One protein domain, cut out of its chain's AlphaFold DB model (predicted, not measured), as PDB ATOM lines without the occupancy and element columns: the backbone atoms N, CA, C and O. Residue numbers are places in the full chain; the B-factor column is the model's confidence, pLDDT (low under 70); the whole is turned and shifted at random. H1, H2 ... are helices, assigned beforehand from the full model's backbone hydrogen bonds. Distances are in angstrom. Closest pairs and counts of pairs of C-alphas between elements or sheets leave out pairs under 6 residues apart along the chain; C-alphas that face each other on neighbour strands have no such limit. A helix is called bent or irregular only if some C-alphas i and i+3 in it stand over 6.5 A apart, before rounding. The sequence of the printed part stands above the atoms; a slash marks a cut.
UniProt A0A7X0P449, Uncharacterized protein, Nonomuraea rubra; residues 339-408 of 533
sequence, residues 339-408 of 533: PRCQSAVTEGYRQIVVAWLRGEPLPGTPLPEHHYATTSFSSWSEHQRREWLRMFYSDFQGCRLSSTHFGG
ATOM      1  N   PRO A 339      14.331  24.869  44.645       91.62
ATOM      2  CA  PRO A 339      14.465  24.354  46.000       91.62
ATOM      3  C   PRO A 339      15.864  23.780  46.247       91.62
ATOM      4  O   PRO A 339      16.554  23.341  45.325       91.62
ATOM      5  N   ARG A 340      16.269  23.730  47.518       93.44
ATOM      6  CA  ARG A 340      17.518  23.069  47.913       93.44
ATOM      7  C   ARG A 340      17.481  21.590  47.551       93.44
ATOM      8  O   ARG A 340      16.492  20.897  47.804       93.44
ATOM      9  N   CYS A 341      18.585  21.100  47.008       95.19
ATOM     10  CA  CYS A 341      18.693  19.717  46.589       95.19
ATOM     11  C   CYS A 341      19.074  18.810  47.763       95.19
ATOM     12  O   CYS A 341      19.866  19.171  48.630       95.19
ATOM     13  N   GLN A 342      18.521  17.594  47.785       94.62
ATOM     14  CA  GLN A 342      18.793  16.629  48.859       94.62
ATOM     15  C   GLN A 342      20.216  16.052  48.794       94.62
ATOM     16  O   GLN A 342      20.765  15.654  49.820       94.62
ATOM     17  N   SER A 343      20.810  15.982  47.598       92.69
ATOM     18  CA  SER A 343      22.159  15.442  47.410       92.69
ATOM     19  C   SER A 343      23.195  16.565  47.377       92.69
ATOM     20  O   SER A 343      22.992  17.578  46.709       92.69
ATOM     21  N   ALA A 344      24.332  16.367  48.048       91.00
ATOM     22  CA  ALA A 344      25.422  17.345  48.071       91.00
ATOM     23  C   ALA A 344      26.014  17.622  46.673       91.00
ATOM     24  O   ALA A 344      26.492  18.724  46.413       91.00
ATOM     25  N   VAL A 345      25.959  16.633  45.774       91.94
ATOM     26  CA  VAL A 345      26.413  16.759  44.382       91.94
ATOM     27  C   VAL A 345      25.472  17.682  43.602       91.94
ATOM     28  O   VAL A 345      25.878  18.725  43.099       91.94
ATOM     29  N   THR A 346      24.174  17.365  43.558       93.69
ATOM     30  CA  THR A 346      23.203  18.201  42.829       93.69
ATOM     31  C   THR A 346      23.050  19.595  43.437       93.69
ATOM     32  O   THR A 346      22.885  20.561  42.693       93.69
ATOM     33  N   GLU A 347      23.195  19.735  44.758       94.31
ATOM     34  CA  GLU A 347      23.236  21.044  45.416       94.31
ATOM     35  C   GLU A 347      24.452  21.864  44.975       94.31
ATOM     36  O   GLU A 347      24.318  23.056  44.719       94.31
ATOM     37  N   GLY A 348      25.629  21.254  44.812       93.75
ATOM     38  CA  GLY A 348      26.803  21.978  44.326       93.75
ATOM     39  C   GLY A 348      26.628  22.521  42.907       93.75
ATOM     40  O   GLY A 348      27.008  23.661  42.649       93.75
ATOM     41  N   TYR A 349      25.978  21.771  42.009       95.56
ATOM     42  CA  TYR A 349      25.608  22.292  40.685       95.56
ATOM     43  C   TYR A 349      24.584  23.431  40.763       95.56
ATOM     44  O   TYR A 349      24.731  24.425  40.053       95.56
ATOM     45  N   ARG A 350      23.579  23.324  41.645       95.75
ATOM     46  CA  ARG A 350      22.606  24.401  41.897       95.75
ATOM     47  C   ARG A 350      23.307  25.679  42.364       95.75
ATOM     48  O   ARG A 350      23.033  26.751  41.831       95.75
ATOM     49  N   GLN A 351      24.247  25.559  43.302       95.06
ATOM     50  CA  GLN A 351      24.990  26.684  43.876       95.06
ATOM     51  C   GLN A 351      25.832  27.444  42.841       95.06
ATOM     52  O   GLN A 351      25.938  28.663  42.934       95.06
ATOM     53  N   ILE A 352      26.379  26.771  41.820       95.69
ATOM     54  CA  ILE A 352      27.082  27.447  40.709       95.69
ATOM     55  C   ILE A 352      26.130  28.403  39.974       95.69
ATOM     56  O   ILE A 352      26.482  29.554  39.713       95.69
ATOM     57  N   VAL A 353      24.914  27.940  39.662       96.56
ATOM     58  CA  VAL A 353      23.901  28.741  38.957       96.56
ATOM     59  C   VAL A 353      23.383  29.868  39.847       96.56
ATOM     60  O   VAL A 353      23.313  31.011  39.403       96.56
ATOM     61  N   VAL A 354      23.070  29.570  41.112       95.88
ATOM     62  CA  VAL A 354      22.591  30.552  42.099       95.88
ATOM     63  C   VAL A 354      23.620  31.664  42.329       95.88
ATOM     64  O   VAL A 354      23.249  32.835  42.293       95.88
ATOM     65  N   ALA A 355      24.906  31.333  42.474       95.06
ATOM     66  CA  ALA A 355      25.971  32.327  42.635       95.06
ATOM     67  C   ALA A 355      26.078  33.258  41.417       95.06
ATOM     68  O   ALA A 355      26.158  34.477  41.568       95.06
ATOM     69  N   TRP A 356      25.989  32.715  40.196       95.81
ATOM     70  CA  TRP A 356      25.946  33.542  38.986       95.81
ATOM     71  C   TRP A 356      24.702  34.434  38.924       95.81
ATOM     72  O   TRP A 356      24.825  35.613  38.594       95.81
ATOM     73  N   LEU A 357      23.523  33.911  39.278       96.00
ATOM     74  CA  LEU A 357      22.289  34.699  39.324       96.00
ATOM     75  C   LEU A 357      22.376  35.853  40.329       96.00
ATOM     76  O   LEU A 357      21.850  36.926  40.036       96.00
ATOM     77  N   ARG A 358      23.097  35.676  41.442       94.06
ATOM     78  CA  ARG A 358      23.397  36.735  42.422       94.06
ATOM     79  C   ARG A 358      24.493  37.692  41.969       94.06
ATOM     80  O   ARG A 358      24.511  38.845  42.369       94.06
ATOM     81  N   GLY A 359      25.372  37.259  41.069       91.94
ATOM     82  CA  GLY A 359      26.561  38.024  40.685       91.94
ATOM     83  C   GLY A 359      27.694  37.893  41.697       91.94
ATOM     84  O   GLY A 359      28.609  38.711  41.705       91.94
ATOM     85  N   GLU A 360      27.623  36.867  42.537       92.88
ATOM     86  CA  GLU A 360      28.660  36.501  43.487       92.88
ATOM     87  C   GLU A 360      29.790  35.738  42.781       92.88
ATOM     88  O   GLU A 360      29.580  35.123  41.724       92.88
ATOM     89  N   PRO A 361      31.009  35.733  43.351       90.00
ATOM     90  CA  PRO A 361      32.047  34.825  42.890       90.00
ATOM     91  C   PRO A 361      31.557  33.378  43.007       90.00
ATOM     92  O   PRO A 361      30.964  32.981  44.011       90.00
ATOM     93  N   LEU A 362      31.819  32.577  41.974       88.12
ATOM     94  CA  LEU A 362      31.403  31.178  41.968       88.12
ATOM     95  C   LEU A 362      32.052  30.431  43.147       88.12
ATOM     96  O   LEU A 362      33.237  30.643  43.427       88.12
ATOM     97  N   PRO A 363      31.307  29.549  43.835       83.38
ATOM     98  CA  PRO A 363      31.782  28.921  45.056       83.38
ATOM     99  C   PRO A 363      33.031  28.072  44.799       83.38
ATOM    100  O   PRO A 363      33.114  27.324  43.819       83.38
ATOM    101  N   GLY A 364      33.988  28.142  45.729       75.06
ATOM    102  CA  GLY A 364      35.062  27.160  45.836       75.06
ATOM    103  C   GLY A 364      34.454  25.832  46.271       75.06
ATOM    104  O   GLY A 364      34.087  25.657  47.431       75.06
ATOM    105  N   THR A 365      34.257  24.918  45.328       76.75
ATOM    106  CA  THR A 365      33.517  23.682  45.581       76.75
ATOM    107  C   THR A 365      34.453  22.560  46.049       76.75
ATOM    108  O   THR A 365      35.557  22.420  45.525       76.75
ATOM    109  N   PRO A 366      34.041  21.738  47.035       75.88
ATOM    110  CA  PRO A 366      34.908  20.707  47.615       75.88
ATOM    111  C   PRO A 366      35.072  19.465  46.725       75.88
ATOM    112  O   PRO A 366      35.990  18.678  46.939       75.88
ATOM    113  N   LEU A 367      34.184  19.263  45.742       85.81
ATOM    114  CA  LEU A 367      34.198  18.098  44.858       85.81
ATOM    115  C   LEU A 367      34.886  18.431  43.518       85.81
ATOM    116  O   LEU A 367      34.549  19.450  42.907       85.81
ATOM    117  N   PRO A 368      35.790  17.571  43.002       84.44
ATOM    118  CA  PRO A 368      36.506  17.821  41.744       84.44
ATOM    119  C   PRO A 368      35.589  18.054  40.532       84.44
ATOM    120  O   PRO A 368      35.890  18.860  39.653       84.44
ATOM    121  N   GLU A 369      34.447  17.371  40.494       84.31
ATOM    122  CA  GLU A 369      33.451  17.491  39.422       84.31
ATOM    123  C   GLU A 369      32.744  18.851  39.397       84.31
ATOM    124  O   GLU A 369      32.369  19.336  38.327       84.31
ATOM    125  N   HIS A 370      32.617  19.504  40.551       91.69
ATOM    126  CA  HIS A 370      32.107  20.865  40.634       91.69
ATOM    127  C   HIS A 370      33.177  21.881  40.244       91.69
ATOM    128  O   HIS A 370      32.846  22.866  39.599       91.69
ATOM    129  N   HIS A 371      34.456  21.630  40.547       90.75
ATOM    130  CA  HIS A 371      35.543  22.511  40.114       90.75
ATOM    131  C   HIS A 371      35.590  22.626  38.583       90.75
ATOM    132  O   HIS A 371      35.704  23.730  38.044       90.75
ATOM    133  N   TYR A 372      35.448  21.500  37.869       90.50
ATOM    134  CA  TYR A 372      35.344  21.515  36.406       90.50
ATOM    135  C   TYR A 372      34.125  22.321  35.939       90.50
ATOM    136  O   TYR A 372      34.275  23.215  35.112       90.50
ATOM    137  N   ALA A 373      32.942  22.056  36.504       93.69
ATOM    138  CA  ALA A 373      31.720  22.772  36.143       93.69
ATOM    139  C   ALA A 373      31.830  24.284  36.400       93.69
ATOM    140  O   ALA A 373      31.507  25.067  35.515       93.69
ATOM    141  N   THR A 374      32.362  24.695  37.554       93.75
ATOM    142  CA  THR A 374      32.642  26.095  37.897       93.75
ATOM    143  C   THR A 374      33.589  26.733  36.885       93.75
ATOM    144  O   THR A 374      33.297  27.811  36.372       93.75
ATOM    145  N   THR A 375      34.695  26.065  36.547       91.62
ATOM    146  CA  THR A 375      35.685  26.590  35.592       91.62
ATOM    147  C   THR A 375      35.068  26.753  34.203       91.62
ATOM    148  O   THR A 375      35.133  27.837  33.620       91.62
ATOM    149  N   SER A 376      34.389  25.718  33.701       92.50
ATOM    150  CA  SER A 376      33.702  25.746  32.408       92.50
ATOM    151  C   SER A 376      32.633  26.838  32.366       92.50
ATOM    152  O   SER A 376      32.658  27.681  31.472       92.50
ATOM    153  N   PHE A 377      31.757  26.903  33.370       95.31
ATOM    154  CA  PHE A 377      30.696  27.907  33.462       95.31
ATOM    155  C   PHE A 377      31.250  29.338  33.571       95.31
ATOM    156  O   PHE A 377      30.718  30.271  32.964       95.31
ATOM    157  N   SER A 378      32.368  29.521  34.286       93.88
ATOM    158  CA  SER A 378      33.051  30.816  34.403       93.88
ATOM    159  C   SER A 378      33.638  31.310  33.075       93.88
ATOM    160  O   SER A 378      33.676  32.514  32.842       93.88
ATOM    161  N   SER A 379      34.024  30.395  32.178       95.12
ATOM    162  CA  SER A 379      34.574  30.733  30.856       95.12
ATOM    163  C   SER A 379      33.514  31.172  29.840       95.12
ATOM    164  O   SER A 379      33.844  31.774  28.819       95.12
ATOM    165  N   TRP A 380      32.239  30.881  30.106       96.62
ATOM    166  CA  TRP A 380      31.140  31.241  29.218       96.62
ATOM    167  C   TRP A 380      30.833  32.735  29.281       96.62
ATOM    168  O   TRP A 380      30.853  33.355  30.345       96.62
ATOM    169  N   SER A 381      30.476  33.297  28.128       96.12
ATOM    170  CA  SER A 381      29.873  34.627  28.049       96.12
ATOM    171  C   SER A 381      28.507  34.650  28.742       96.12
ATOM    172  O   SER A 381      27.813  33.635  28.821       96.12
ATOM    173  N   GLU A 382      28.064  35.829  29.184       94.56
ATOM    174  CA  GLU A 382      26.730  35.997  29.780       94.56
ATOM    175  C   GLU A 382      25.610  35.495  28.857       94.56
ATOM    176  O   GLU A 382      24.664  34.862  29.314       94.56
ATOM    177  N   HIS A 383      25.736  35.703  27.543       95.25
ATOM    178  CA  HIS A 383      24.768  35.186  26.577       95.25
ATOM    179  C   HIS A 383      24.695  33.650  26.588       95.25
ATOM    180  O   HIS A 383      23.600  33.097  26.614       95.25
ATOM    181  N   GLN A 384      25.845  32.969  26.644       96.62
ATOM    182  CA  GLN A 384      25.903  31.507  26.733       96.62
ATOM    183  C   GLN A 384      25.318  30.986  28.049       96.62
ATOM    184  O   GLN A 384      24.596  29.996  28.026       96.62
ATOM    185  N   ARG A 385      25.570  31.656  29.184       96.69
ATOM    186  CA  ARG A 385      24.981  31.271  30.480       96.69
ATOM    187  C   ARG A 385      23.460  31.415  30.485       96.69
ATOM    188  O   ARG A 385      22.768  30.522  30.969       96.69
ATOM    189  N   ARG A 386      22.931  32.493  29.897       95.69
ATOM    190  CA  ARG A 386      21.479  32.685  29.736       95.69
ATOM    191  C   ARG A 386      20.853  31.629  28.839       95.69
ATOM    192  O   ARG A 386      19.828  31.057  29.194       95.69
ATOM    193  N   GLU A 387      21.479  31.354  27.702       96.62
ATOM    194  CA  GLU A 387      20.997  30.348  26.757       96.62
ATOM    195  C   GLU A 387      21.038  28.938  27.362       96.62
ATOM    196  O   GLU A 387      20.091  28.164  27.229       96.62
ATOM    197  N   TRP A 388      22.092  28.633  28.120       97.31
ATOM    198  CA  TRP A 388      22.184  27.417  28.917       97.31
ATOM    199  C   TRP A 388      21.041  27.319  29.933       97.31
ATOM    200  O   TRP A 388      20.345  26.303  29.971       97.31
ATOM    201  N   LEU A 389      20.792  28.380  30.710       97.06
ATOM    202  CA  LEU A 389      19.717  28.381  31.703       97.06
ATOM    203  C   LEU A 389      18.355  28.210  31.028       97.06
ATOM    204  O   LEU A 389      17.519  27.472  31.534       97.06
ATOM    205  N   ARG A 390      18.142  28.826  29.860       96.38
ATOM    206  CA  ARG A 390      16.921  28.667  29.060       96.38
ATOM    207  C   ARG A 390      16.662  27.207  28.684       96.38
ATOM    208  O   ARG A 390      15.517  26.771  28.761       96.38
ATOM    209  N   MET A 391      17.699  26.461  28.300       97.25
ATOM    210  CA  MET A 391      17.582  25.048  27.923       97.25
ATOM    211  C   MET A 391      17.397  24.115  29.126       97.25
ATOM    212  O   MET A 391      16.625  23.164  29.035       97.25
ATOM    213  N   PHE A 392      18.073  24.386  30.247       97.56
ATOM    214  CA  PHE A 392      18.144  23.473  31.400       97.56
ATOM    215  C   PHE A 392      17.380  23.961  32.638       97.56
ATOM    216  O   PHE A 392      17.587  23.460  33.744       97.56
ATOM    217  N   TYR A 393      16.474  24.927  32.471       96.06
ATOM    218  CA  TYR A 393      15.740  25.530  33.585       96.06
ATOM    219  C   TYR A 393      14.950  24.500  34.406       96.06
ATOM    220  O   TYR A 393      14.972  24.534  35.634       96.06
ATOM    221  N   SER A 394      14.286  23.545  33.747       96.00
ATOM    222  CA  SER A 394      13.527  22.488  34.430       96.00
ATOM    223  C   SER A 394      14.414  21.566  35.263       96.00
ATOM    224  O   SER A 394      14.002  21.125  36.334       96.00
ATOM    225  N   ASP A 395      15.634  21.286  34.801       97.25
ATOM    226  CA  ASP A 395      16.586  20.448  35.530       97.25
ATOM    227  C   ASP A 395      17.225  21.207  36.693       97.25
ATOM    228  O   ASP A 395      17.472  20.621  37.748       97.25
ATOM    229  N   PHE A 396      17.413  22.519  36.540       96.19
ATOM    230  CA  PHE A 396      17.769  23.422  37.632       96.19
ATOM    231  C   PHE A 396      16.689  23.433  38.725       96.19
ATOM    232  O   PHE A 396      16.997  23.136  39.877       96.19
ATOM    233  N   GLN A 397      15.420  23.667  38.373       95.25
ATOM    234  CA  GLN A 397      14.309  23.641  39.336       95.25
ATOM    235  C   GLN A 397      14.079  22.256  39.954       95.25
ATOM    236  O   GLN A 397      13.709  22.139  41.119       95.25
ATOM    237  N   GLY A 398      14.277  21.194  39.172       95.69
ATOM    238  CA  GLY A 398      14.031  19.814  39.582       95.69
ATOM    239  C   GLY A 398      15.192  19.138  40.313       95.69
ATOM    240  O   GLY A 398      15.083  17.945  40.599       95.69
ATOM    241  N   CYS A 399      16.299  19.842  40.586       96.62
ATOM    242  CA  CYS A 399      17.519  19.268  41.169       96.62
ATOM    243  C   CYS A 399      18.114  18.097  40.360       96.62
ATOM    244  O   CYS A 399      18.603  17.119  40.930       96.62
ATOM    245  N   ARG A 400      18.073  18.194  39.025       96.62
ATOM    246  CA  ARG A 400      18.553  17.175  38.070       96.62
ATOM    247  C   ARG A 400      19.829  17.568  37.321       96.62
ATOM    248  O   ARG A 400      20.287  16.816  36.463       96.62
ATOM    249  N   LEU A 401      20.420  18.717  37.656       96.00
ATOM    250  CA  LEU A 401      21.704  19.136  37.097       96.00
ATOM    251  C   LEU A 401      22.814  18.127  37.423       96.00
ATOM    252  O   LEU A 401      22.872  17.553  38.510       96.00
ATOM    253  N   SER A 402      23.714  17.939  36.465       94.50
ATOM    254  CA  SER A 402      24.820  16.980  36.523       94.50
ATOM    255  C   SER A 402      26.015  17.483  35.708       94.50
ATOM    256  O   SER A 402      25.890  18.438  34.938       94.50
ATOM    257  N   SER A 403      27.159  16.803  35.803       92.38
ATOM    258  CA  SER A 403      28.382  17.153  35.066       92.38
ATOM    259  C   SER A 403      28.195  17.256  33.546       92.38
ATOM    260  O   SER A 403      28.858  18.076  32.911       92.38
ATOM    261  N   THR A 404      27.284  16.479  32.949       92.75
ATOM    262  CA  THR A 404      27.016  16.508  31.499       92.75
ATOM    263  C   THR A 404      26.408  17.831  31.047       92.75
ATOM    264  O   THR A 404      26.647  18.257  29.922       92.75
ATOM    265  N   HIS A 405      25.689  18.523  31.933       95.25
ATOM    266  CA  HIS A 405      25.108  19.834  31.652       95.25
ATOM    267  C   HIS A 405      26.178  20.930  31.545       95.25
ATOM    268  O   HIS A 405      25.957  21.936  30.882       95.25
ATOM    269  N   PHE A 406      27.354  20.732  32.148       93.56
ATOM    270  CA  PHE A 406      28.462  21.696  32.156       93.56
ATOM    271  C   PHE A 406      29.605  21.301  31.204       93.56
ATOM    272  O   PHE A 406      30.758  21.670  31.423       93.56
ATOM    273  N   GLY A 407      29.290  20.536  30.150       83.50
ATOM    274  CA  GLY A 407      30.250  20.109  29.125       83.50
ATOM    275  C   GLY A 407      30.866  18.727  29.348       83.50
ATOM    276  O   GLY A 407      31.725  18.334  28.569       83.50
ATOM    277  N   GLY A 408      30.418  17.983  30.367       71.25
ATOM    278  CA  GLY A 408      30.967  16.673  30.706       71.25
ATOM    279  C   GLY A 408      32.366  16.818  31.296       71.25
ATOM    280  O   GLY A 408      33.357  16.862  30.574       71.25
TER     281      GLY A 408
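Overview. This is residues 339 to 408 of the 533 residues of an uncharacterized protein of Nonomuraea rubra (UniProt A0A7X0P449). The longest helix, H3, is kinked and folds back as an arch beside two helices, H1 and H2, which lie side by side and run the same way. The first part of H3 comes close to H2 and its last part to H1, while the very short H4 packs on H2, on the side toward H3. The printed part has 70 residues with four named helices, in the order H1, H2, H3, H4, and no named strand; the class is all helix. The whole is compact, with a radius of gyration of the C-alphas of 10.8 A, and its rounded outline spans 29 by 24 by 24 A.

Arrangement. H3, residues 382 to 397, has a kink of 66 degrees near residue 391 and is irregular there: C-alphas 391 and 394 are 8.1 A apart. It is close to, but not clearly touching, H1, residues 344 to 358; their closest C-alphas, those of Arg 350 and Phe 396, are 6.5 A apart. They run opposite ways at a steep tilt of 44 degrees. H3 is also close to, but not clearly touching, H2, residues 368 to 379; the closest C-alphas, those of Phe 377 and Arg 385, are 7.3 A apart. These two run opposite ways at a steep tilt of 41 degrees. H1 and H2 touch, H2 with residues 370 to 374 alone; the closest C-alphas, those of Ile 352 and Thr 374, are 6.4 A apart. They run the same way at a shallow tilt of 21 degrees. H4, residues 403 to 406, touches H2, the closest C-alphas being those of Ala 373 and Phe 406 at 5.3 A. H4 is close to H3 but not clearly touching, with the C-alphas of Phe 392 and His 405 closest at 7.9 A, and H1 and H4 are near each other. Every O i to N i+4 pair is within hydrogen-bond range in H2, against 10 of 11 in H1 and 10 of 12 in H3; H4 is too short for such a pair, and its one O i to N i+3 pair is within range.

Along the chain. H3 measures 20.0 A from C-alpha 382 at (26.730, 35.997, 29.780) to C-alpha 397 at (14.309, 23.641, 39.336). H1 begins at C-alpha 344 at (25.422, 17.345, 48.071) and is 20.3 A long. H2 is 17.0 A long. H4 is 5.4 A long and ends at C-alpha 406 at (28.462, 21.696, 32.156).

Size, cuts and confidence. The two C-alphas farthest apart, those of Gln 342 and Ser 381, are 29.7 A apart. The printed part has no cut. The links from H2 to H3 and from H3 to H4 are tight, with 2 and 5 residues, and the link from H1 to H2 is short, with 9 residues. The mean pLDDT of the printed part is 92.7, and no printed residue is under 70.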